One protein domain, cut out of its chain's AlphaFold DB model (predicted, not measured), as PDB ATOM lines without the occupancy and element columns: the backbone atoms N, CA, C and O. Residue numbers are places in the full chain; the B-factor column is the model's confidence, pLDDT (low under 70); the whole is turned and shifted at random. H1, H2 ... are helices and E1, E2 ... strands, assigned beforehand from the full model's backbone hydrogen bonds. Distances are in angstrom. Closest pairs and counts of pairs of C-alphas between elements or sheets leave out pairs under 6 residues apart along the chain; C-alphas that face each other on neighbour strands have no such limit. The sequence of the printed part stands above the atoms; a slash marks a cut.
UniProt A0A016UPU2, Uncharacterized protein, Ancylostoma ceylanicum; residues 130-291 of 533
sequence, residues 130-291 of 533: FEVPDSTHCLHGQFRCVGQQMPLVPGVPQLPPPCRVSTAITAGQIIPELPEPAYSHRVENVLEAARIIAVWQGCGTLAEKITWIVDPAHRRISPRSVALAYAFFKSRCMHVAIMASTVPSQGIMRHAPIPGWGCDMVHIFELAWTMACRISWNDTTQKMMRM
ATOM      1  N   PHE A 130     179.412 213.801 240.237       88.88
ATOM      2  CA  PHE A 130     179.986 212.949 239.186       88.88
ATOM      3  C   PHE A 130     179.823 211.462 239.515       88.88
ATOM      4  O   PHE A 130     179.837 211.055 240.678       88.88
ATOM      5  N   GLU A 131     179.659 210.648 238.474       90.12
ATOM      6  CA  GLU A 131     179.347 209.223 238.589       90.12
ATOM      7  C   GLU A 131     180.596 208.361 238.390       90.12
ATOM      8  O   GLU A 131     181.422 208.622 237.517       90.12
ATOM      9  N   VAL A 132     180.717 207.317 239.209       92.06
ATOM     10  CA  VAL A 132     181.773 206.303 239.136       92.06
ATOM     11  C   VAL A 132     181.077 204.941 239.002       92.06
ATOM     12  O   VAL A 132     180.773 204.311 240.019       92.06
ATOM     13  N   PRO A 133     180.736 204.526 237.765       89.06
ATOM     14  CA  PRO A 133     179.736 203.482 237.519       89.06
ATOM     15  C   PRO A 133     180.251 202.051 237.694       89.06
ATOM     16  O   PRO A 133     179.478 201.169 238.056       89.06
ATOM     17  N   ASP A 134     181.531 201.797 237.426       91.31
ATOM     18  CA  ASP A 134     182.099 200.451 237.453       91.31
ATOM     19  C   ASP A 134     183.624 200.470 237.638       91.31
ATOM     20  O   ASP A 134     184.261 201.526 237.683       91.31
ATOM     21  N   SER A 135     184.219 199.279 237.723       90.25
ATOM     22  CA  SER A 135     185.655 199.067 237.927       90.25
ATOM     23  C   SER A 135     186.550 199.520 236.771       90.25
ATOM     24  O   SER A 135     187.769 199.555 236.951       90.25
ATOM     25  N   THR A 136     185.991 199.892 235.616       88.00
ATOM     26  CA  THR A 136     186.756 200.459 234.496       88.00
ATOM     27  C   THR A 136     187.066 201.938 234.718       88.00
ATOM     28  O   THR A 136     188.088 202.438 234.238       88.00
ATOM     29  N   HIS A 137     186.242 202.631 235.508       90.62
ATOM     30  CA  HIS A 137     186.448 204.031 235.848       90.62
ATOM     31  C   HIS A 137     187.665 204.203 236.771       90.62
ATOM     32  O   HIS A 137     187.746 203.579 237.826       90.62
ATOM     33  N   CYS A 138     188.596 205.105 236.436       91.31
ATOM     34  CA  CYS A 138     189.866 205.257 237.166       91.31
ATOM     35  C   CYS A 138     189.715 205.658 238.642       91.31
ATOM     36  O   CYS A 138     190.616 205.417 239.438       91.31
ATOM     37  N   LEU A 139     188.586 206.270 239.015       93.00
ATOM     38  CA  LEU A 139     188.265 206.587 240.413       93.00
ATOM     39  C   LEU A 139     187.465 205.495 241.131       93.00
ATOM     40  O   LEU A 139     187.130 205.693 242.290       93.00
ATOM     41  N   HIS A 140     187.139 204.370 240.501       95.19
ATOM     42  CA  HIS A 140     186.432 203.288 241.184       95.19
ATOM     43  C   HIS A 140     187.349 202.588 242.188       95.19
ATOM     44  O   HIS A 140     188.516 202.324 241.898       95.19
ATOM     45  N   GLY A 141     186.832 202.230 243.365       93.25
ATOM     46  CA  GLY A 141     187.615 201.603 244.431       93.25
ATOM     47  C   GLY A 141     188.322 200.316 243.994       93.25
ATOM     48  O   GLY A 141     189.435 200.037 244.428       93.25
ATOM     49  N   GLN A 142     187.702 199.553 243.092       94.69
ATOM     50  CA  GLN A 142     188.252 198.307 242.535       94.69
ATOM     51  C   GLN A 142     189.073 198.494 241.246       94.69
ATOM     52  O   GLN A 142     189.499 197.498 240.661       94.69
ATOM     53  N   PHE A 143     189.284 199.730 240.785       94.00
ATOM     54  CA  PHE A 143     190.066 199.999 239.580       94.00
ATOM     55  C   PHE A 143     191.494 199.465 239.721       94.00
ATOM     56  O   PHE A 143     192.182 199.741 240.707       94.00
ATOM     57  N   ARG A 144     191.949 198.718 238.711       93.50
ATOM     58  CA  ARG A 144     193.302 198.157 238.646       93.50
ATOM     59  C   ARG A 144     194.073 198.811 237.511       93.50
ATOM     60  O   ARG A 144     193.705 198.684 236.351       93.50
ATOM     61  N   CYS A 145     195.163 199.482 237.847       91.00
ATOM     62  CA  CYS A 145     196.109 200.074 236.921       91.00
ATOM     63  C   CYS A 145     197.118 199.013 236.446       91.00
ATOM     64  O   CYS A 145     198.136 198.765 237.100       91.00
ATOM     65  N   VAL A 146     196.828 198.388 235.303       89.06
ATOM     66  CA  VAL A 146     197.635 197.322 234.678       89.06
ATOM     67  C   VAL A 146     198.324 197.775 233.383       89.06
ATOM     68  O   VAL A 146     198.864 196.960 232.640       89.06
ATOM     69  N   GLY A 147     198.359 199.084 233.121       83.81
ATOM     70  CA  GLY A 147     198.950 199.663 231.910       83.81
ATOM     71  C   GLY A 147     197.956 199.924 230.782       83.81
ATOM     72  O   GLY A 147     198.387 200.131 229.651       83.81
ATOM     73  N   GLN A 148     196.648 199.918 231.062       85.19
ATOM     74  CA  GLN A 148     195.637 200.313 230.081       85.19
ATOM     75  C   GLN A 148     195.770 201.790 229.680       85.19
ATOM     76  O   GLN A 148     196.308 202.608 230.429       85.19
ATOM     77  N   GLN A 149     195.256 202.144 228.504       80.56
ATOM     78  CA  GLN A 149     195.213 203.536 228.053       80.56
ATOM     79  C   GLN A 149     194.241 204.366 228.903       80.56
ATOM     80  O   GLN A 149     193.321 203.831 229.526       80.56
ATOM     81  N   MET A 150     194.465 205.681 228.949       79.44
ATOM     82  CA  MET A 150     193.516 206.594 229.579       79.44
ATOM     83  C   MET A 150     192.208 206.620 228.782       79.44
ATOM     84  O   MET A 150     192.262 206.650 227.552       79.44
ATOM     85  N   PRO A 151     191.037 206.650 229.447       75.19
ATOM     86  CA  PRO A 151     189.794 206.955 228.756       75.19
ATOM     87  C   PRO A 151     189.895 208.326 228.075       75.19
ATOM     88  O   PRO A 151     190.601 209.221 228.547       75.19
ATOM     89  N   LEU A 152     189.178 208.484 226.965       71.81
ATOM     90  CA  LEU A 152     189.058 209.745 226.238       71.81
ATOM     91  C   LEU A 152     188.427 210.806 227.150       71.81
ATOM     92  O   LEU A 152     187.211 210.825 227.333       71.81
ATOM     93  N   VAL A 153     189.249 211.687 227.723       70.56
ATOM     94  CA  VAL A 153     188.779 212.827 228.519       70.56
ATOM     95  C   VAL A 153     189.063 214.127 227.760       70.56
ATOM     96  O   VAL A 153     190.215 214.365 227.383       70.56
ATOM     97  N   PRO A 154     188.053 214.989 227.524       66.44
ATOM     98  CA  PRO A 154     188.257 216.279 226.872       66.44
ATOM     99  C   PRO A 154     189.334 217.110 227.583       66.44
ATOM    100  O   PRO A 154     189.276 217.306 228.794       66.44
ATOM    101  N   GLY A 155     190.321 217.600 226.828       67.31
ATOM    102  CA  GLY A 155     191.410 218.429 227.358       67.31
ATOM    103  C   GLY A 155     192.592 217.667 227.972       67.31
ATOM    104  O   GLY A 155     193.550 218.309 228.399       67.31
ATOM    105  N   VAL A 156     192.577 216.328 227.990       68.38
ATOM    106  CA  VAL A 156     193.697 215.503 228.475       68.38
ATOM    107  C   VAL A 156     194.478 214.915 227.287       68.38
ATOM    108  O   VAL A 156     193.886 214.217 226.461       68.38
ATOM    109  N   PRO A 157     195.802 215.146 227.176       64.56
ATOM    110  CA  PRO A 157     196.628 214.526 226.139       64.56
ATOM    111  C   PRO A 157     196.625 212.993 226.237       64.56
ATOM    112  O   PRO A 157     196.862 212.436 227.306       64.56
ATOM    113  N   GLN A 158     196.424 212.302 225.112       65.94
ATOM    114  CA  GLN A 158     196.340 210.833 225.041       65.94
ATOM    115  C   GLN A 158     197.693 210.102 225.056       65.94
ATOM    116  O   GLN A 158     197.815 209.002 224.518       65.94
ATOM    117  N   LEU A 159     198.733 210.673 225.667       59.69
ATOM    118  CA  LEU A 159     199.970 209.912 225.840       59.69
ATOM    119  C   LEU A 159     199.699 208.734 226.785       59.69
ATOM    120  O   LEU A 159     199.205 208.973 227.885       59.69
ATOM    121  N   PRO A 160     200.009 207.481 226.407       57.03
ATOM    122  CA  PRO A 160     199.863 206.348 227.304       57.03
ATOM    123  C   PRO A 160     200.996 206.403 228.335       57.03
ATOM    124  O   PRO A 160     202.149 206.138 227.983       57.03
ATOM    125  N   PRO A 161     200.736 206.730 229.613       61.31
ATOM    126  CA  PRO A 161     201.763 206.523 230.613       61.31
ATOM    127  C   PRO A 161     201.950 205.005 230.770       61.31
ATOM    128  O   PRO A 161     200.951 204.294 230.922       61.31
ATOM    129  N   PRO A 162     203.183 204.465 230.787       70.75
ATOM    130  CA  PRO A 162     203.428 203.083 231.193       70.75
ATOM    131  C   PRO A 162     203.222 202.956 232.713       70.75
ATOM    132  O   PRO A 162     204.147 202.729 233.485       70.75
ATOM    133  N   CYS A 163     201.990 203.166 233.167       86.06
ATOM    134  CA  CYS A 163     201.600 203.178 234.565       86.06
ATOM    135  C   CYS A 163     201.014 201.800 234.906       86.06
ATOM    136  O   CYS A 163     199.976 201.417 234.370       86.06
ATOM    137  N   ARG A 164     201.713 201.032 235.753       88.50
ATOM    138  CA  ARG A 164     201.369 199.648 236.154       88.50
ATOM    139  C   ARG A 164     201.385 199.493 237.669       88.50
ATOM    140  O   ARG A 164     202.084 198.661 238.246       88.50
ATOM    141  N   VAL A 165     200.653 200.380 238.327       89.19
ATOM    142  CA  VAL A 165     200.717 200.537 239.779       89.19
ATOM    143  C   VAL A 165     200.201 199.294 240.506       89.19
ATOM    144  O   VAL A 165     200.827 198.835 241.455       89.19
ATOM    145  N   SER A 166     199.129 198.675 240.015       88.38
ATOM    146  CA  SER A 166     198.485 197.536 240.683       88.38
ATOM    147  C   SER A 166     199.354 196.283 240.779       88.38
ATOM    148  O   SER A 166     199.070 195.410 241.590       88.38
ATOM    149  N   THR A 167     200.406 196.171 239.963       85.81
ATOM    150  CA  THR A 167     201.326 195.023 239.988       85.81
ATOM    151  C   THR A 167     202.563 195.245 240.857       85.81
ATOM    152  O   THR A 167     203.272 194.284 241.144       85.81
ATOM    153  N   ALA A 168     202.843 196.494 241.241       88.38
ATOM    154  CA  ALA A 168     204.100 196.892 241.877       88.38
ATOM    155  C   ALA A 168     203.956 197.288 243.354       88.38
ATOM    156  O   ALA A 168     204.960 197.366 244.064       88.38
ATOM    157  N   ILE A 169     202.732 197.562 243.818       93.94
ATOM    158  CA  ILE A 169     202.505 198.050 245.177       93.94
ATOM    159  C   ILE A 169     202.320 196.902 246.161       93.94
ATOM    160  O   ILE A 169     201.516 195.989 245.959       93.94
ATOM    161  N   THR A 170     203.038 197.010 247.274       95.62
ATOM    162  CA  THR A 170     202.849 196.193 248.470       95.62
ATOM    163  C   THR A 170     202.345 197.049 249.627       95.62
ATOM    164  O   THR A 170     202.491 198.277 249.628       95.62
ATOM    165  N   ALA A 171     201.763 196.410 250.638       94.19
ATOM    166  CA  ALA A 171     201.272 197.083 251.831       94.19
ATOM    167  C   ALA A 171     202.397 197.832 252.564       94.19
ATOM    168  O   ALA A 171     202.172 198.943 253.043       94.19
ATOM    169  N   GLY A 172     203.621 197.294 252.556       91.94
ATOM    170  CA  GLY A 172     204.814 197.946 253.099       91.94
ATOM    171  C   GLY A 172     205.128 199.312 252.475       91.94
ATOM    172  O   GLY A 172     205.649 200.199 253.141       91.94
ATOM    173  N   GLN A 173     204.748 199.555 251.216       91.50
ATOM    174  CA  GLN A 173     204.923 200.878 250.595       91.50
ATOM    175  C   GLN A 173     203.905 201.916 251.095       91.50
ATOM    176  O   GLN A 173     204.144 203.124 250.986       91.50
ATOM    177  N   ILE A 174     202.762 201.455 251.608       92.06
ATOM    178  CA  ILE A 174     201.736 202.297 252.236       92.06
ATOM    179  C   ILE A 174     202.105 202.524 253.704       92.06
ATOM    180  O   ILE A 174     202.041 203.657 254.180       92.06
ATOM    181  N   ILE A 175     202.510 201.453 254.393       91.00
ATOM    182  CA  ILE A 175     202.791 201.397 255.829       91.00
ATOM    183  C   ILE A 175     204.162 200.719 256.022       91.00
ATOM    184  O   ILE A 175     204.229 199.493 256.153       91.00
ATOM    185  N   PRO A 176     205.265 201.492 256.022       89.25
ATOM    186  CA  PRO A 176     206.632 200.957 256.061       89.25
ATOM    187  C   PRO A 176     206.973 200.121 257.295       89.25
ATOM    188  O   PRO A 176     207.948 199.379 257.285       89.25
ATOM    189  N   GLU A 177     206.198 200.247 258.370       87.19
ATOM    190  CA  GLU A 177     206.434 199.565 259.645       87.19
ATOM    191  C   GLU A 177     205.740 198.206 259.736       87.19
ATOM    192  O   GLU A 177     205.812 197.554 260.781       87.19
ATOM    193  N   LEU A 178     205.031 197.788 258.683       90.19
ATOM    194  CA  LEU A 178     204.411 196.475 258.664       90.19
ATOM    195  C   LEU A 178     205.487 195.389 258.771       90.19
ATOM    196  O   LEU A 178     206.464 195.422 258.026       90.19
ATOM    197  N   PRO A 179     205.318 194.411 259.667       90.62
ATOM    198  CA  PRO A 179     206.151 193.221 259.668       90.62
ATOM    199  C   PRO A 179     205.662 192.221 258.613       90.62
ATOM    200  O   PRO A 179     204.528 192.287 258.127       90.62
ATOM    201  N   GLU A 180     206.511 191.257 258.275       91.50
ATOM    202  CA  GLU A 180     206.105 190.124 257.444       91.50
ATOM    203  C   GLU A 180     205.106 189.213 258.181       91.50
ATOM    204  O   GLU A 180     205.163 189.110 259.410       91.50
ATOM    205  N   PRO A 181     204.188 188.532 257.465       94.69
ATOM    206  CA  PRO A 181     203.977 188.547 256.006       94.69
ATOM    207  C   PRO A 181     203.141 189.732 255.474       94.69
ATOM    208  O   PRO A 181     202.921 189.852 254.269       94.69
ATOM    209  N   ALA A 182     202.642 190.612 256.351       94.44
ATOM    210  CA  ALA A 182     201.778 191.723 255.947       94.44
ATOM    211  C   ALA A 182     202.512 192.760 255.083       94.44
ATOM    212  O   ALA A 182     201.894 193.338 254.195       94.44
ATOM    213  N   TYR A 183     203.810 192.979 255.301       95.31
ATOM    214  CA  TYR A 183     204.626 193.907 254.509       95.31
ATOM    215  C   TYR A 183     204.591 193.590 253.006       95.31
ATOM    216  O   TYR A 183     204.382 194.485 252.178       95.31
ATOM    217  N   SER A 184     204.753 192.310 252.665       95.69
ATOM    218  CA  SER A 184     204.789 191.810 251.289       95.69
ATOM    219  C   SER A 184     203.406 191.598 250.658       95.69
ATOM    220  O   SER A 184     203.317 191.256 249.476       95.69
ATOM    221  N   HIS A 185     202.317 191.832 251.401       95.56
ATOM    222  CA  HIS A 185     200.954 191.701 250.886       95.56
ATOM    223  C   HIS A 185     200.718 192.640 249.698       95.56
ATOM    224  O   HIS A 185     201.002 193.840 249.767       95.56
ATOM    225  N   ARG A 186     200.207 192.102 248.587       94.75
ATOM    226  CA  ARG A 186     200.008 192.859 247.345       94.75
ATOM    227  C   ARG A 186     198.783 193.758 247.425       94.75
ATOM    228  O   ARG A 186     197.726 193.345 247.887       94.75
ATOM    229  N   VAL A 187     198.917 194.971 246.896       95.81
ATOM    230  CA  VAL A 187     197.833 195.955 246.870       95.81
ATOM    231  C   VAL A 187     197.491 196.309 245.435       95.81
ATOM    232  O   VAL A 187     198.212 197.037 244.756       95.81
ATOM    233  N   GLU A 188     196.354 195.799 244.975       93.62
ATOM    234  CA  GLU A 188     195.966 195.909 243.569       93.62
ATOM    235  C   GLU A 188     195.112 197.145 243.268       93.62
ATOM    236  O   GLU A 188     195.047 197.575 242.120       93.62
ATOM    237  N   ASN A 189     194.415 197.714 244.250       94.88
ATOM    238  CA  ASN A 189     193.462 198.802 244.025       94.88
ATOM    239  C   ASN A 189     193.249 199.656 245.288       94.88
ATOM    240  O   ASN A 189     193.770 199.353 246.365       94.88
ATOM    241  N   VAL A 190     192.489 200.744 245.138       95.81
ATOM    242  CA  VAL A 190     192.203 201.706 246.216       95.81
ATOM    243  C   VAL A 190     191.436 201.045 247.361       95.81
ATOM    244  O   VAL A 190     191.724 201.326 248.520       95.81
ATOM    245  N   LEU A 191     190.491 200.155 247.053       95.50
ATOM    246  CA  LEU A 191     189.684 199.451 248.047       95.50
ATOM    247  C   LEU A 191     190.553 198.572 248.954       95.50
ATOM    248  O   LEU A 191     190.398 198.602 250.173       95.50
ATOM    249  N   GLU A 192     191.499 197.840 248.372       95.19
ATOM    250  CA  GLU A 192     192.421 196.982 249.112       95.19
ATOM    251  C   GLU A 192     193.384 197.803 249.980       95.19
ATOM    252  O   GLU A 192     193.564 197.506 251.161       95.19
ATOM    253  N   ALA A 193     193.924 198.906 249.449       95.50
ATOM    254  CA  ALA A 193     194.699 199.852 250.252       95.50
ATOM    255  C   ALA A 193     193.876 200.410 251.423       95.50
ATOM    256  O   ALA A 193     194.353 200.450 252.557       95.50
ATOM    257  N   ALA A 194     192.630 200.812 251.169       94.81
ATOM    258  CA  ALA A 194     191.738 201.355 252.184       94.81
ATOM    259  C   ALA A 194     191.412 200.333 253.276       94.81
ATOM    260  O   ALA A 194     191.290 200.709 254.444       94.81
ATOM    261  N   ARG A 195     191.295 199.052 252.915       93.69
ATOM    262  CA  ARG A 195     191.100 197.945 253.854       93.69
ATOM    263  C   ARG A 195     192.308 197.779 254.767       93.69
ATOM    264  O   ARG A 195     192.162 197.809 255.985       93.69
ATOM    265  N   ILE A 196     193.503 197.693 254.190       93.81
ATOM    266  CA  ILE A 196     194.765 197.548 254.933       93.81
ATOM    267  C   ILE A 196     194.965 198.721 255.893       93.81
ATOM    268  O   ILE A 196     195.262 198.516 257.070       93.81
ATOM    269  N   ILE A 197     194.732 199.949 255.420       91.94
ATOM    270  CA  ILE A 197     194.800 201.155 256.253       91.94
ATOM    271  C   ILE A 197     193.773 201.077 257.390       91.94
ATOM    272  O   ILE A 197     194.128 201.331 258.538       91.94
ATOM    273  N   ALA A 198     192.529 200.673 257.111       87.94
ATOM    274  CA  ALA A 198     191.493 200.548 258.139       87.94
ATOM    275  C   ALA A 198     191.834 199.488 259.195       87.94
ATOM    276  O   ALA A 198     191.548 199.685 260.375       87.94
ATOM    277  N   VAL A 199     192.433 198.366 258.792       88.06
ATOM    278  CA  VAL A 199     192.885 197.315 259.714       88.06
ATOM    279  C   VAL A 199     194.036 197.823 260.576       88.06
ATOM    280  O   VAL A 199     194.008 197.676 261.800       88.06
ATOM    281  N   TRP A 200     195.019 198.482 259.961       87.44
ATOM    282  CA  TRP A 200     196.182 199.008 260.667       87.44
ATOM    283  C   TRP A 200     195.821 200.092 261.685       87.44
ATOM    284  O   TRP A 200     196.251 200.024 262.840       87.44
ATOM    285  N   GLN A 201     194.987 201.053 261.284       81.44
ATOM    286  CA  GLN A 201     194.464 202.117 262.154       81.44
ATOM    287  C   GLN A 201     193.417 201.604 263.144       81.44
ATOM    288  O   GLN A 201     193.093 202.261 264.134       81.44
ATOM    289  N   GLY A 202     192.871 200.431 262.861       75.62
ATOM    290  CA  GLY A 202     191.848 199.795 263.646       75.62
ATOM    291  C   GLY A 202     192.346 199.235 264.970       75.62
ATOM    292  O   GLY A 202     193.517 199.282 265.345       75.62
ATOM    293  N   CYS A 203     191.406 198.672 265.706       68.69
ATOM    294  CA  CYS A 203     191.664 197.989 266.959       68.69
ATOM    295  C   CYS A 203     192.202 196.571 266.718       68.69
ATOM    296  O   CYS A 203     191.875 195.987 265.695       68.69
ATOM    297  N   GLY A 204     192.953 196.016 267.673       69.81
ATOM    298  CA  GLY A 204     193.539 194.669 267.603       69.81
ATOM    299  C   GLY A 204     195.008 194.676 268.016       69.81
ATOM    300  O   GLY A 204     195.663 195.724 267.978       69.81
ATOM    301  N   THR A 205     195.517 193.524 268.432       73.06
ATOM    302  CA  THR A 205     196.952 193.317 268.649       73.06
ATOM    303  C   THR A 205     197.704 193.376 267.321       73.06
ATOM    304  O   THR A 205     197.122 193.231 266.245       73.06
ATOM    305  N   LEU A 206     199.022 193.576 267.377       79.56
ATOM    306  CA  LEU A 206     199.849 193.579 266.171       79.56
ATOM    307  C   LEU A 206     199.723 192.252 265.393       79.56
ATOM    308  O   LEU A 206     199.557 192.280 264.180       79.56
ATOM    309  N   ALA A 207     199.722 191.111 266.090       80.94
ATOM    310  CA  ALA A 207     199.591 189.784 265.483       80.94
ATOM    311  C   ALA A 207     198.249 189.584 264.754       80.94
ATOM    312  O   ALA A 207     198.215 189.109 263.616       80.94
ATOM    313  N   GLU A 208     197.143 190.002 265.376       83.94
ATOM    314  CA  GLU A 208     195.817 189.959 264.752       83.94
ATOM    315  C   GLU A 208     195.761 190.845 263.507       83.94
ATOM    316  O   GLU A 208     195.321 190.396 262.452       83.94
ATOM    317  N   LYS A 209     196.281 192.077 263.591       87.81
ATOM    318  CA  LYS A 209     196.316 193.011 262.457       87.81
ATOM    319  C   LYS A 209     197.088 192.455 261.267       87.81
ATOM    320  O   LYS A 209     196.626 192.602 260.143       87.81
ATOM    321  N   ILE A 210     198.231 191.810 261.504       90.19
ATOM    322  CA  ILE A 210     199.014 191.152 260.445       90.19
ATOM    323  C   ILE A 210     198.168 190.071 259.770       90.19
ATOM    324  O   ILE A 210     198.056 190.055 258.548       90.19
ATOM    325  N   THR A 211     197.529 189.216 260.570       91.62
ATOM    326  CA  THR A 211     196.673 188.129 260.074       91.62
ATOM    327  C   THR A 211     195.517 188.678 259.232       91.62
ATOM    328  O   THR A 211     195.270 188.209 258.126       91.62
ATOM    329  N   TRP A 212     194.852 189.730 259.710       92.50
ATOM    330  CA  TRP A 212     193.740 190.380 259.015       92.50
ATOM    331  C   TRP A 212     194.162 191.160 257.766       92.50
ATOM    332  O   TRP A 212     193.379 191.276 256.827       92.50
ATOM    333  N   ILE A 213     195.376 191.716 257.724       93.81
ATOM    334  CA  ILE A 213     195.905 192.355 256.511       93.81
ATOM    335  C   ILE A 213     196.108 191.308 255.418       93.81
ATOM    336  O   ILE A 213     195.758 191.565 254.273       93.81
ATOM    337  N   VAL A 214     196.623 190.133 255.766       94.56
ATOM    338  CA  VAL A 214     196.883 189.062 254.796       94.56
ATOM    339  C   VAL A 214     195.590 188.397 254.328       94.56
ATOM    340  O   VAL A 214     195.523 187.958 253.185       94.56
ATOM    341  N   ASP A 215     194.559 188.351 255.175       93.00
ATOM    342  CA  ASP A 215     193.247 187.790 254.849       93.00
ATOM    343  C   ASP A 215     192.333 188.803 254.117       93.00
ATOM    344  O   ASP A 215     191.808 189.733 254.743       93.00
ATOM    345  N   PRO A 216     192.050 188.629 252.809       88.94
ATOM    346  CA  PRO A 216     191.152 189.518 252.070       88.94
ATOM    347  C   PRO A 216     189.679 189.377 252.488       88.94
ATOM    348  O   PRO A 216     188.863 190.250 252.173       88.94
ATOM    349  N   ALA A 217     189.304 188.292 253.180       88.12
ATOM    350  CA  ALA A 217     187.950 188.102 253.696       88.12
ATOM    351  C   ALA A 217     187.660 189.004 254.906       88.12
ATOM    352  O   ALA A 217     186.492 189.297 255.181       88.12
ATOM    353  N   HIS A 218     188.696 189.517 255.581       87.19
ATOM    354  CA  HIS A 218     188.542 190.497 256.649       87.19
ATOM    355  C   HIS A 218     188.177 191.880 256.082       87.19
ATOM    356  O   HIS A 218     189.025 192.744 255.826       87.19
ATOM    357  N   ARG A 219     186.874 192.089 255.872       85.12
ATOM    358  CA  ARG A 219     186.286 193.292 255.270       85.12
ATOM    359  C   ARG A 219     186.087 194.388 256.314       85.12
ATOM    360  O   ARG A 219     185.052 194.463 256.969       85.12
ATOM    361  N   ARG A 220     187.077 195.272 256.436       84.06
ATOM    362  CA  ARG A 220     186.999 196.504 257.231       84.06
ATOM    363  C   ARG A 220     187.319 197.706 256.361       84.06
ATOM    364  O   ARG A 220     188.309 197.689 255.642       84.06
ATOM    365  N   ILE A 221     186.513 198.758 256.444       87.00
ATOM    366  CA  ILE A 221     186.738 199.996 255.700       87.00
ATOM    367  C   ILE A 221     186.165 201.185 256.469       87.00
ATOM    368  O   ILE A 221     185.245 201.030 257.267       87.00
ATOM    369  N   SER A 222     186.732 202.368 256.252       83.81
ATOM    370  CA  SER A 222     186.246 203.627 256.815       83.81
ATOM    371  C   SER A 222     186.372 204.741 255.771       83.81
ATOM    372  O   SER A 222     187.233 204.644 254.890       83.81
ATOM    373  N   PRO A 223     185.594 205.832 255.868       86.19
ATOM    374  CA  PRO A 223     185.745 206.972 254.961       86.19
ATOM    375  C   PRO A 223     187.173 207.529 254.941       86.19
ATOM    376  O   PRO A 223     187.734 207.820 253.886       86.19
ATOM    377  N   ARG A 224     187.817 207.612 256.110       84.88
ATOM    378  CA  ARG A 224     189.182 208.127 256.229       84.88
ATOM    379  C   ARG A 224     190.217 207.202 255.593       84.88
ATOM    380  O   ARG A 224     191.107 207.681 254.891       84.88
ATOM    381  N   SER A 225     190.094 205.889 255.786       89.88
ATOM    382  CA  SER A 225     191.027 204.934 255.183       89.88
ATOM    383  C   SER A 225     190.938 204.939 253.654       89.88
ATOM    384  O   SER A 225     191.968 204.883 252.981       89.88
ATOM    385  N   VAL A 226     189.733 205.116 253.101       93.31
ATOM    386  CA  VAL A 226     189.522 205.337 251.661       93.31
ATOM    387  C   VAL A 226     190.139 206.661 251.214       93.31
ATOM    388  O   VAL A 226     190.809 206.708 250.182       93.31
ATOM    389  N   ALA A 227     189.999 207.730 251.999       91.38
ATOM    390  CA  ALA A 227     190.592 209.023 251.675       91.38
ATOM    391  C   ALA A 227     192.129 208.970 251.602       91.38
ATOM    392  O   ALA A 227     192.732 209.508 250.668       91.38
ATOM    393  N   LEU A 228     192.759 208.285 252.560       91.94
ATOM    394  CA  LEU A 228     194.204 208.052 252.595       91.94
ATOM    395  C   LEU A 228     194.660 207.166 251.431       91.94
ATOM    396  O   LEU A 228     195.664 207.477 250.790       91.94
ATOM    397  N   ALA A 229     193.895 206.124 251.099       95.12
ATOM    398  CA  ALA A 229     194.157 205.293 249.930       95.12
ATOM    399  C   ALA A 229     194.105 206.113 248.629       95.12
ATOM    400  O   ALA A 229     195.026 206.029 247.817       95.12
ATOM    401  N   TYR A 230     193.105 206.979 248.441       95.31
ATOM    402  CA  TYR A 230     193.081 207.884 247.287       95.31
ATOM    403  C   TYR A 230     194.255 208.862 247.286       95.31
ATOM    404  O   TYR A 230     194.827 209.107 246.227       95.31
ATOM    405  N   ALA A 231     194.648 209.423 248.432       93.56
ATOM    406  CA  ALA A 231     195.828 210.285 248.507       93.56
ATOM    407  C   ALA A 231     197.101 209.541 248.062       93.56
ATOM    408  O   ALA A 231     197.891 210.079 247.282       93.56
ATOM    409  N   PHE A 232     197.262 208.290 248.494       94.06
ATOM    410  CA  PHE A 232     198.356 207.412 248.089       94.06
ATOM    411  C   PHE A 232     198.334 207.094 246.586       94.06
ATOM    412  O   PHE A 232     199.350 207.246 245.911       94.06
ATOM    413  N   PHE A 233     197.185 206.706 246.027       94.25
ATOM    414  CA  PHE A 233     197.084 206.393 244.599       94.25
ATOM    415  C   PHE A 233     197.214 207.635 243.713       94.25
ATOM    416  O   PHE A 233     197.837 207.546 242.659       94.25
ATOM    417  N   LYS A 234     196.732 208.809 244.138       92.56
ATOM    418  CA  LYS A 234     196.948 210.076 243.413       92.56
ATOM    419  C   LYS A 234     198.427 210.454 243.294       92.56
ATOM    420  O   LYS A 234     198.782 211.142 242.347       92.56
ATOM    421  N   SER A 235     199.289 210.031 244.225       91.38
ATOM    422  CA  SER A 235     200.728 210.331 244.154       91.38
ATOM    423  C   SER A 235     201.536 209.328 243.323       91.38
ATOM    424  O   SER A 235     202.677 209.618 242.981       91.38
ATOM    425  N   ARG A 236     200.966 208.161 242.983       91.19
ATOM    426  CA  ARG A 236     201.680 207.065 242.293       91.19
ATOM    427  C   ARG A 236     201.060 206.627 240.970       91.19
ATOM    428  O   ARG A 236     201.768 206.129 240.104       91.19
ATOM    429  N   CYS A 237     199.749 206.770 240.814       91.75
ATOM    430  CA  CYS A 237     199.009 206.331 239.640       91.75
ATOM    431  C   CYS A 237     198.588 207.528 238.795       91.75
ATOM    432  O   CYS A 237     197.714 208.300 239.190       91.75
ATOM    433  N   MET A 238     199.167 207.629 237.596       89.50
ATOM    434  CA  MET A 238     198.828 208.676 236.632       89.50
ATOM    435  C   MET A 238     197.334 208.649 236.275       89.50
ATOM    436  O   MET A 238     196.717 209.703 236.185       89.50
ATOM    437  N   HIS A 239     196.726 207.461 236.145       90.38
ATOM    438  CA  HIS A 239     195.297 207.328 235.836       90.38
ATOM    439  C   HIS A 239     194.402 207.952 236.905       90.38
ATOM    440  O   HIS A 239     193.495 208.720 236.589       90.38
ATOM    441  N   VAL A 240     194.681 207.650 238.175       91.69
ATOM    442  CA  VAL A 240     193.930 208.194 239.313       91.69
ATOM    443  C   VAL A 240     194.196 209.690 239.456       91.69
ATOM    444  O   VAL A 240     193.257 210.449 239.668       91.69
ATOM    445  N   ALA A 241     195.449 210.131 239.313       90.38
ATOM    446  CA  ALA A 241     195.830 211.538 239.425       90.38
ATOM    447  C   ALA A 241     195.161 212.411 238.353       90.38
ATOM    448  O   ALA A 241     194.559 213.433 238.677       90.38
ATOM    449  N   ILE A 242     195.217 211.982 237.088       88.88
ATOM    450  CA  ILE A 242     194.603 212.703 235.970       88.88
ATOM    451  C   ILE A 242     193.081 212.713 236.125       88.88
ATOM    452  O   ILE A 242     192.481 213.784 236.077       88.88
ATOM    453  N   MET A 243     192.449 211.563 236.381       89.06
ATOM    454  CA  MET A 243     190.993 211.514 236.563       89.06
ATOM    455  C   MET A 243     190.528 212.315 237.792       89.06
ATOM    456  O   MET A 243     189.463 212.921 237.780       89.06
ATOM    457  N   ALA A 244     191.331 212.387 238.854       89.81
ATOM    458  CA  ALA A 244     191.034 213.247 239.996       89.81
ATOM    459  C   ALA A 244     191.100 214.744 239.645       89.81
ATOM    460  O   ALA A 244     190.437 215.543 240.299       89.81
ATOM    461  N   SER A 245     191.898 215.128 238.642       87.75
ATOM    462  CA  SER A 245     192.028 216.522 238.193       87.75
ATOM    463  C   SER A 245     190.909 216.969 237.249       87.75
ATOM    464  O   SER A 245     190.665 218.165 237.118       87.75
ATOM    465  N   THR A 246     190.216 216.023 236.608       86.31
ATOM    466  CA  THR A 246     189.126 216.298 235.658       86.31
ATOM    467  C   THR A 246     187.768 216.429 236.344       86.31
ATOM    468  O   THR A 246     186.838 216.991 235.766       86.31
ATOM    469  N   VAL A 247     187.643 215.944 237.583       86.25
ATOM    470  CA  VAL A 247     186.435 216.090 238.400       86.25
ATOM    471  C   VAL A 247     186.510 217.336 239.296       86.25
ATOM    472  O   VAL A 247     187.597 217.731 239.726       86.25
ATOM    473  N   PRO A 248     185.373 217.973 239.630       81.00
ATOM    474  CA  PRO A 248     185.367 219.133 240.517       81.00
ATOM    475  C   PRO A 248     185.955 218.805 241.897       81.00
ATOM    476  O   PRO A 248     185.608 217.799 242.513       81.00
ATOM    477  N   SER A 249     186.781 219.701 242.440       71.69
ATOM    478  CA  SER A 249     187.402 219.530 243.767       71.69
ATOM    479  C   SER A 249     186.403 219.544 244.932       71.69
ATOM    480  O   SER A 249     186.690 219.002 245.995       71.69
ATOM    481  N   GLN A 250     185.226 220.146 244.733       77.25
ATOM    482  CA  GLN A 250     184.075 220.078 245.646       77.25
ATOM    483  C   GLN A 250     182.983 219.134 245.127       77.25
ATOM    484  O   GLN A 250     181.813 219.266 245.488       77.25
ATOM    485  N   GLY A 251     183.352 218.225 244.226       82.81
ATOM    486  CA  GLY A 251     182.410 217.321 243.605       82.81
ATOM    487  C   GLY A 251     181.955 216.208 244.544       82.81
ATOM    488  O   GLY A 251     182.743 215.703 245.342       82.81
ATOM    489  N   ILE A 252     180.690 215.812 244.434       86.19
ATOM    490  CA  ILE A 252     180.128 214.670 245.162       86.19
ATOM    491  C   ILE A 252     180.350 213.419 244.309       86.19
ATOM    492  O   ILE A 252     179.826 213.329 243.197       86.19
ATOM    493  N   MET A 253     181.123 212.462 244.830       91.31
ATOM    494  CA  MET A 253     181.367 211.176 244.174       91.31
ATOM    495  C   MET A 253     180.165 210.246 244.372       91.31
ATOM    496  O   MET A 253     179.885 209.822 245.491       91.31
ATOM    497  N   ARG A 254     179.490 209.874 243.282       90.75
ATOM    498  CA  ARG A 254     178.454 208.832 243.267       90.75
ATOM    499  C   ARG A 254     179.081 207.509 242.831       90.75
ATOM    500  O   ARG A 254     179.164 207.215 241.640       90.75
ATOM    501  N   HIS A 255     179.579 206.748 243.805       93.44
ATOM    502  CA  HIS A 255     180.224 205.455 243.573       93.44
ATOM    503  C   HIS A 255     179.191 204.333 243.406       93.44
ATOM    504  O   HIS A 255     178.202 204.291 244.135       93.44
ATOM    505  N   ALA A 256     179.421 203.404 242.479       91.06
ATOM    506  CA  ALA A 256     178.581 202.221 242.326       91.06
ATOM    507  C   ALA A 256     178.639 201.295 243.559       91.06
ATOM    508  O   ALA A 256     179.675 201.208 244.226       91.06
ATOM    509  N   PRO A 257     177.554 200.587 243.905       87.38
ATOM    510  CA  PRO A 257     177.575 199.660 245.030       87.38
ATOM    511  C   PRO A 257     178.587 198.532 244.781       87.38
ATOM    512  O   PRO A 257     178.625 197.944 243.702       87.38
ATOM    513  N   ILE A 258     179.391 198.206 245.796       88.69
ATOM    514  CA  ILE A 258     180.327 197.078 245.747       88.69
ATOM    515  C   ILE A 258     179.716 195.917 246.543       88.69
ATOM    516  O   ILE A 258     179.558 196.045 247.761       88.69
ATOM    517  N   PRO A 259     179.378 194.782 245.904       83.62
ATOM    518  CA  PRO A 259     178.744 193.665 246.593       83.62
ATOM    519  C   PRO A 259     179.689 193.010 247.610       83.62
ATOM    520  O   PRO A 259     180.910 192.998 247.446       83.62
ATOM    521  N   GLY A 260     179.108 192.433 248.664       81.38
ATOM    522  CA  GLY A 260     179.831 191.690 249.700       81.38
ATOM    523  C   GLY A 260     180.333 192.528 250.882       81.38
ATOM    524  O   GLY A 260     180.850 191.961 251.842       81.38
ATOM    525  N   TRP A 261     180.171 193.846 250.873       82.62
ATOM    526  CA  TRP A 261     180.473 194.688 252.034       82.62
ATOM    527  C   TRP A 261     179.197 194.918 252.851       82.62
ATOM    528  O   TRP A 261     178.156 195.211 252.273       82.62
ATOM    529  N   GLY A 262     179.267 194.756 254.179       70.19
ATOM    530  CA  GLY A 262     178.118 194.957 255.082       70.19
ATOM    531  C   GLY A 262     177.717 196.426 255.263       70.19
ATOM    532  O   GLY A 262     176.596 196.726 255.653       70.19
ATOM    533  N   CYS A 263     178.613 197.347 254.905       73.50
ATOM    534  CA  CYS A 263     178.441 198.783 255.075       73.50
ATOM    535  C   CYS A 263     178.008 199.502 253.785       73.50
ATOM    536  O   CYS A 263     178.273 199.038 252.673       73.50
ATOM    537  N   ASP A 264     177.421 200.695 253.931       81.62
ATOM    538  CA  ASP A 264     177.068 201.580 252.811       81.62
ATOM    539  C   ASP A 264     178.324 202.143 252.122       81.62
ATOM    540  O   ASP A 264     178.837 203.219 252.443       81.62
ATOM    541  N   MET A 265     178.832 201.383 251.152       84.94
ATOM    542  CA  MET A 265     180.012 201.742 250.368       84.94
ATOM    543  C   MET A 265     179.812 203.040 249.586       84.94
ATOM    544  O   MET A 265     180.760 203.806 249.436       84.94
ATOM    545  N   VAL A 266     178.597 203.326 249.117       87.06
ATOM    546  CA  VAL A 266     178.322 204.539 248.337       87.06
ATOM    547  C   VAL A 266     178.569 205.766 249.206       87.06
ATOM    548  O   VAL A 266     179.326 206.662 248.824       87.06
ATOM    549  N   HIS A 267     178.006 205.765 250.414       83.25
ATOM    550  CA  HIS A 267     178.188 206.860 251.356       83.25
ATOM    551  C   HIS A 267     179.633 206.976 251.865       83.25
ATOM    552  O   HIS A 267     180.160 208.085 251.996       83.25
ATOM    553  N   ILE A 268     180.309 205.846 252.105       86.69
ATOM    554  CA  ILE A 268     181.717 205.834 252.531       86.69
ATOM    555  C   ILE A 268     182.612 206.505 251.486       86.69
ATOM    556  O   ILE A 268     183.430 207.349 251.851       86.69
ATOM    557  N   PHE A 269     182.453 206.168 250.204       91.12
ATOM    558  CA  PHE A 269     183.253 206.752 249.123       91.12
ATOM    559  C   PHE A 269     182.936 208.238 248.900       91.12
ATOM    560  O   PHE A 269     183.857 209.024 248.670       91.12
ATOM    561  N   GLU A 270     181.675 208.651 249.048       88.88
ATOM    562  CA  GLU A 270     181.270 210.061 248.992       88.88
ATOM    563  C   GLU A 270     181.986 210.910 250.063       88.88
ATOM    564  O   GLU A 270     182.619 211.932 249.756       88.88
ATOM    565  N   LEU A 271     181.936 210.470 251.325       85.00
ATOM    566  CA  LEU A 271     182.618 211.143 252.436       85.00
ATOM    567  C   LEU A 271     184.139 211.124 252.256       85.00
ATOM    568  O   LEU A 271     184.809 212.147 252.433       85.00
ATOM    569  N   ALA A 272     184.678 209.969 251.867       88.88
ATOM    570  CA  ALA A 272     186.102 209.776 251.657       88.88
ATOM    571  C   ALA A 272     186.664 210.698 250.579       88.88
ATOM    572  O   ALA A 272     187.742 211.261 250.761       88.88
ATOM    573  N   TRP A 273     185.945 210.890 249.471       90.50
ATOM    574  CA  TRP A 273     186.394 211.753 248.383       90.50
ATOM    575  C   TRP A 273     186.578 213.200 248.847       90.50
ATOM    576  O   TRP A 273     187.626 213.810 248.619       90.50
ATOM    577  N   THR A 274     185.607 213.710 249.608       85.56
ATOM    578  CA  THR A 274     185.656 215.058 250.192       85.56
ATOM    579  C   THR A 274     186.890 215.249 251.080       85.56
ATOM    580  O   THR A 274     187.524 216.310 251.065       85.56
ATOM    581  N   MET A 275     187.260 214.218 251.845       85.75
ATOM    582  CA  MET A 275     188.476 214.211 252.663       85.75
ATOM    583  C   MET A 275     189.738 214.098 251.796       85.75
ATOM    584  O   MET A 275     190.689 214.855 251.990       85.75
ATOM    585  N   ALA A 276     189.741 213.203 250.805       88.19
ATOM    586  CA  ALA A 276     190.883 212.918 249.941       88.19
ATOM    587  C   ALA A 276     191.357 214.160 249.183       88.19
ATOM    588  O   ALA A 276     192.562 214.344 249.001       88.19
ATOM    589  N   CYS A 277     190.442 215.032 248.753       84.25
ATOM    590  CA  CYS A 277     190.765 216.298 248.085       84.25
ATOM    591  C   CYS A 277     191.592 217.259 248.958       84.25
ATOM    592  O   CYS A 277     192.253 218.145 248.421       84.25
ATOM    593  N   ARG A 278     191.590 217.082 250.285       84.62
ATOM    594  CA  ARG A 278     192.325 217.918 251.250       84.62
ATOM    595  C   ARG A 278     193.631 217.285 251.734       84.62
ATOM    596  O   ARG A 278     194.392 217.942 252.436       84.62
ATOM    597  N   ILE A 279     193.882 216.024 251.383       87.44
ATOM    598  CA  ILE A 279     195.042 215.258 251.844       87.44
ATOM    599  C   ILE A 279     196.055 215.137 250.702       87.44
ATOM    600  O   ILE A 279     195.739 214.630 249.621       87.44
ATOM    601  N   SER A 280     197.291 215.557 250.965       87.75
ATOM    602  CA  SER A 280     198.452 215.234 250.138       87.75
ATOM    603  C   SER A 280     199.220 214.060 250.751       87.75
ATOM    604  O   SER A 280     199.365 213.954 251.971       87.75
ATOM    605  N   TRP A 281     199.694 213.142 249.908       88.94
ATOM    606  CA  TRP A 281     200.527 212.036 250.374       88.94
ATOM    607  C   TRP A 281     201.972 212.507 250.543       88.94
ATOM    608  O   TRP A 281     202.629 212.844 249.562       88.94
ATOM    609  N   ASN A 282     202.454 212.544 251.784       87.56
ATOM    610  CA  ASN A 282     203.826 212.895 252.141       87.56
ATOM    611  C   ASN A 282     204.241 212.165 253.435       87.56
ATOM    612  O   ASN A 282     203.405 211.548 254.103       87.56
ATOM    613  N   ASP A 283     205.514 212.280 253.817       81.69
ATOM    614  CA  ASP A 283     206.060 211.659 255.034       81.69
ATOM    615  C   ASP A 283     205.322 212.087 256.310       81.69
ATOM    616  O   ASP A 283     205.263 211.341 257.287       81.69
ATOM    617  N   THR A 284     204.747 213.294 256.323       81.06
ATOM    618  CA  THR A 284     203.969 213.789 257.467       81.06
ATOM    619  C   THR A 284     202.646 213.042 257.577       81.06
ATOM    620  O   THR A 284     202.311 212.581 258.663       81.06
ATOM    621  N   THR A 285     201.935 212.845 256.465       80.38
ATOM    622  CA  THR A 285     200.701 212.052 256.395       80.38
ATOM    623  C   THR A 285     200.966 210.605 256.810       80.38
ATOM    624  O   THR A 285     200.253 210.083 257.661       80.38
ATOM    625  N   GLN A 286     202.049 209.987 256.323       78.94
ATOM    626  CA  GLN A 286     202.452 208.637 256.746       78.94
ATOM    627  C   GLN A 286     202.762 208.558 258.251       78.94
ATOM    628  O   GLN A 286     202.324 207.633 258.934       78.94
ATOM    629  N   LYS A 287     203.461 209.553 258.814       74.75
ATOM    630  CA  LYS A 287     203.715 209.627 260.267       74.75
ATOM    631  C   LYS A 287     202.434 209.867 261.070       74.75
ATOM    632  O   LYS A 287     202.286 209.293 262.148       74.75
ATOM    633  N   MET A 288     201.507 210.684 260.567       66.94
ATOM    634  CA  MET A 288     200.210 210.944 261.201       66.94
ATOM    635  C   MET A 288     199.324 209.701 261.217       66.94
ATOM    636  O   MET A 288     198.684 209.460 262.235       66.94
ATOM    637  N   MET A 289     199.382 208.839 260.196       70.12
ATOM    638  CA  MET A 289     198.667 207.553 260.194       70.12
ATOM    639  C   MET A 289     199.030 206.656 261.391       70.12
ATOM    640  O   MET A 289     198.209 205.834 261.791       70.12
ATOM    641  N   ARG A 290     200.214 206.835 262.005       62.25
ATOM    642  CA  ARG A 290     200.620 206.158 263.256       62.25
ATOM    643  C   ARG A 290     200.016 206.774 264.527       62.25
ATOM    644  O   ARG A 290     200.039 206.149 265.585       62.25
ATOM    645  N   MET A 291     199.597 208.037 264.469       54.69
ATOM    646  CA  MET A 291     199.117 208.823 265.615       54.69
ATOM    647  C   MET A 291     197.600 209.032 265.622       54.69
ATOM    648  O   MET A 291     197.074 209.635 266.557       54.69
TER     649      MET A 291
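Overview. This is residues 130 to 291 of the 533 residues of an uncharacterized protein of Ancylostoma ceylanicum (UniProt A0A016UPU2). H3 and H5 cross at a steep angle in the core; H4 folds back along H3 at one end, while H7 crosses H5 on another side and packs with E2 of a small two-stranded parallel sheet. H6 turns off the last part of H5, and the long loop from residue 133 to 164 reaches far from the core. The printed part has 162 residues, 78 of them, under half, in eight named helices and two strands, in the order E1, H1 to H6, E2, H7, H8; the class is mostly helix. It is compact, with a radius of gyration of the C-alphas of 15.2 A and spans of 48 by 32 by 30 A.

Arrangement. Start at E1, residues 130 to 132; its parallel neighbour is E2, residues 252 to 255, at 22 degrees, with N 132 and O 254 at 2.9 A, within hydrogen-bond range. Between these strands lie six helices, making one strand-helix-strand unit, two parallel neighbour strands joined through helices. H1, residues 165 to 168, is close to but not clearly touching H5, residues 223 to 236: the closest C-alphas, of Val 165 and Arg 236, are 7.1 A apart. H2, residues 171 to 174, only just touches H3, residues 190 to 201, with 3 pairs of C-alphas within 8 A, the closest being Ala 171 and Ile 196 at 7.2 A. H3 and H4, residues 206 to 214, form a helical hairpin at a shallow tilt of 10 degrees, opposite ways; the closest C-alphas are Ile 196 and Ile 213, 5.5 A. H3 touches H5 at a steep tilt of 57 degrees, closest at C-alphas Ala 194 and Val 226, 4.6 A. H6, residues 238 to 246, touches H5 only at the corner, closest at C-alphas Lys 234 and Ala 241, 4.4 A. H7, residues 265 to 276, touches H5 at a steep tilt of 58 degrees, the same way, closest at C-alphas Ala 227 and Ala 276, 4.3 A; C-alphas Met 253 of E2 and Glu 270 of H7 are 4.9 A apart. H8, residues 283 to 289, is near H5. Every O i to N i+4 pair is within hydrogen-bond range in H3 to H8; H1 and H2 are too short for one.

Along the chain. Find C-alpha 130 at (179.986, 212.949, 239.186), where E1 begins. H5 runs 20.4 A from C-alpha 223 at (185.745, 206.972, 254.961); H3 spans 16.1 A, H7 15.6 A. H8 ends at C-alpha 289, (198.667, 207.553, 260.194).

Size, cuts and confidence. The C-alphas farthest apart, of Gly 155 and Thr 205, are 48.6 A apart. The printed part has no cut; the links E1 to H1 and H2 to H3 are long. Thirteen residues are under 70 in pLDDT, among them 154 to 161.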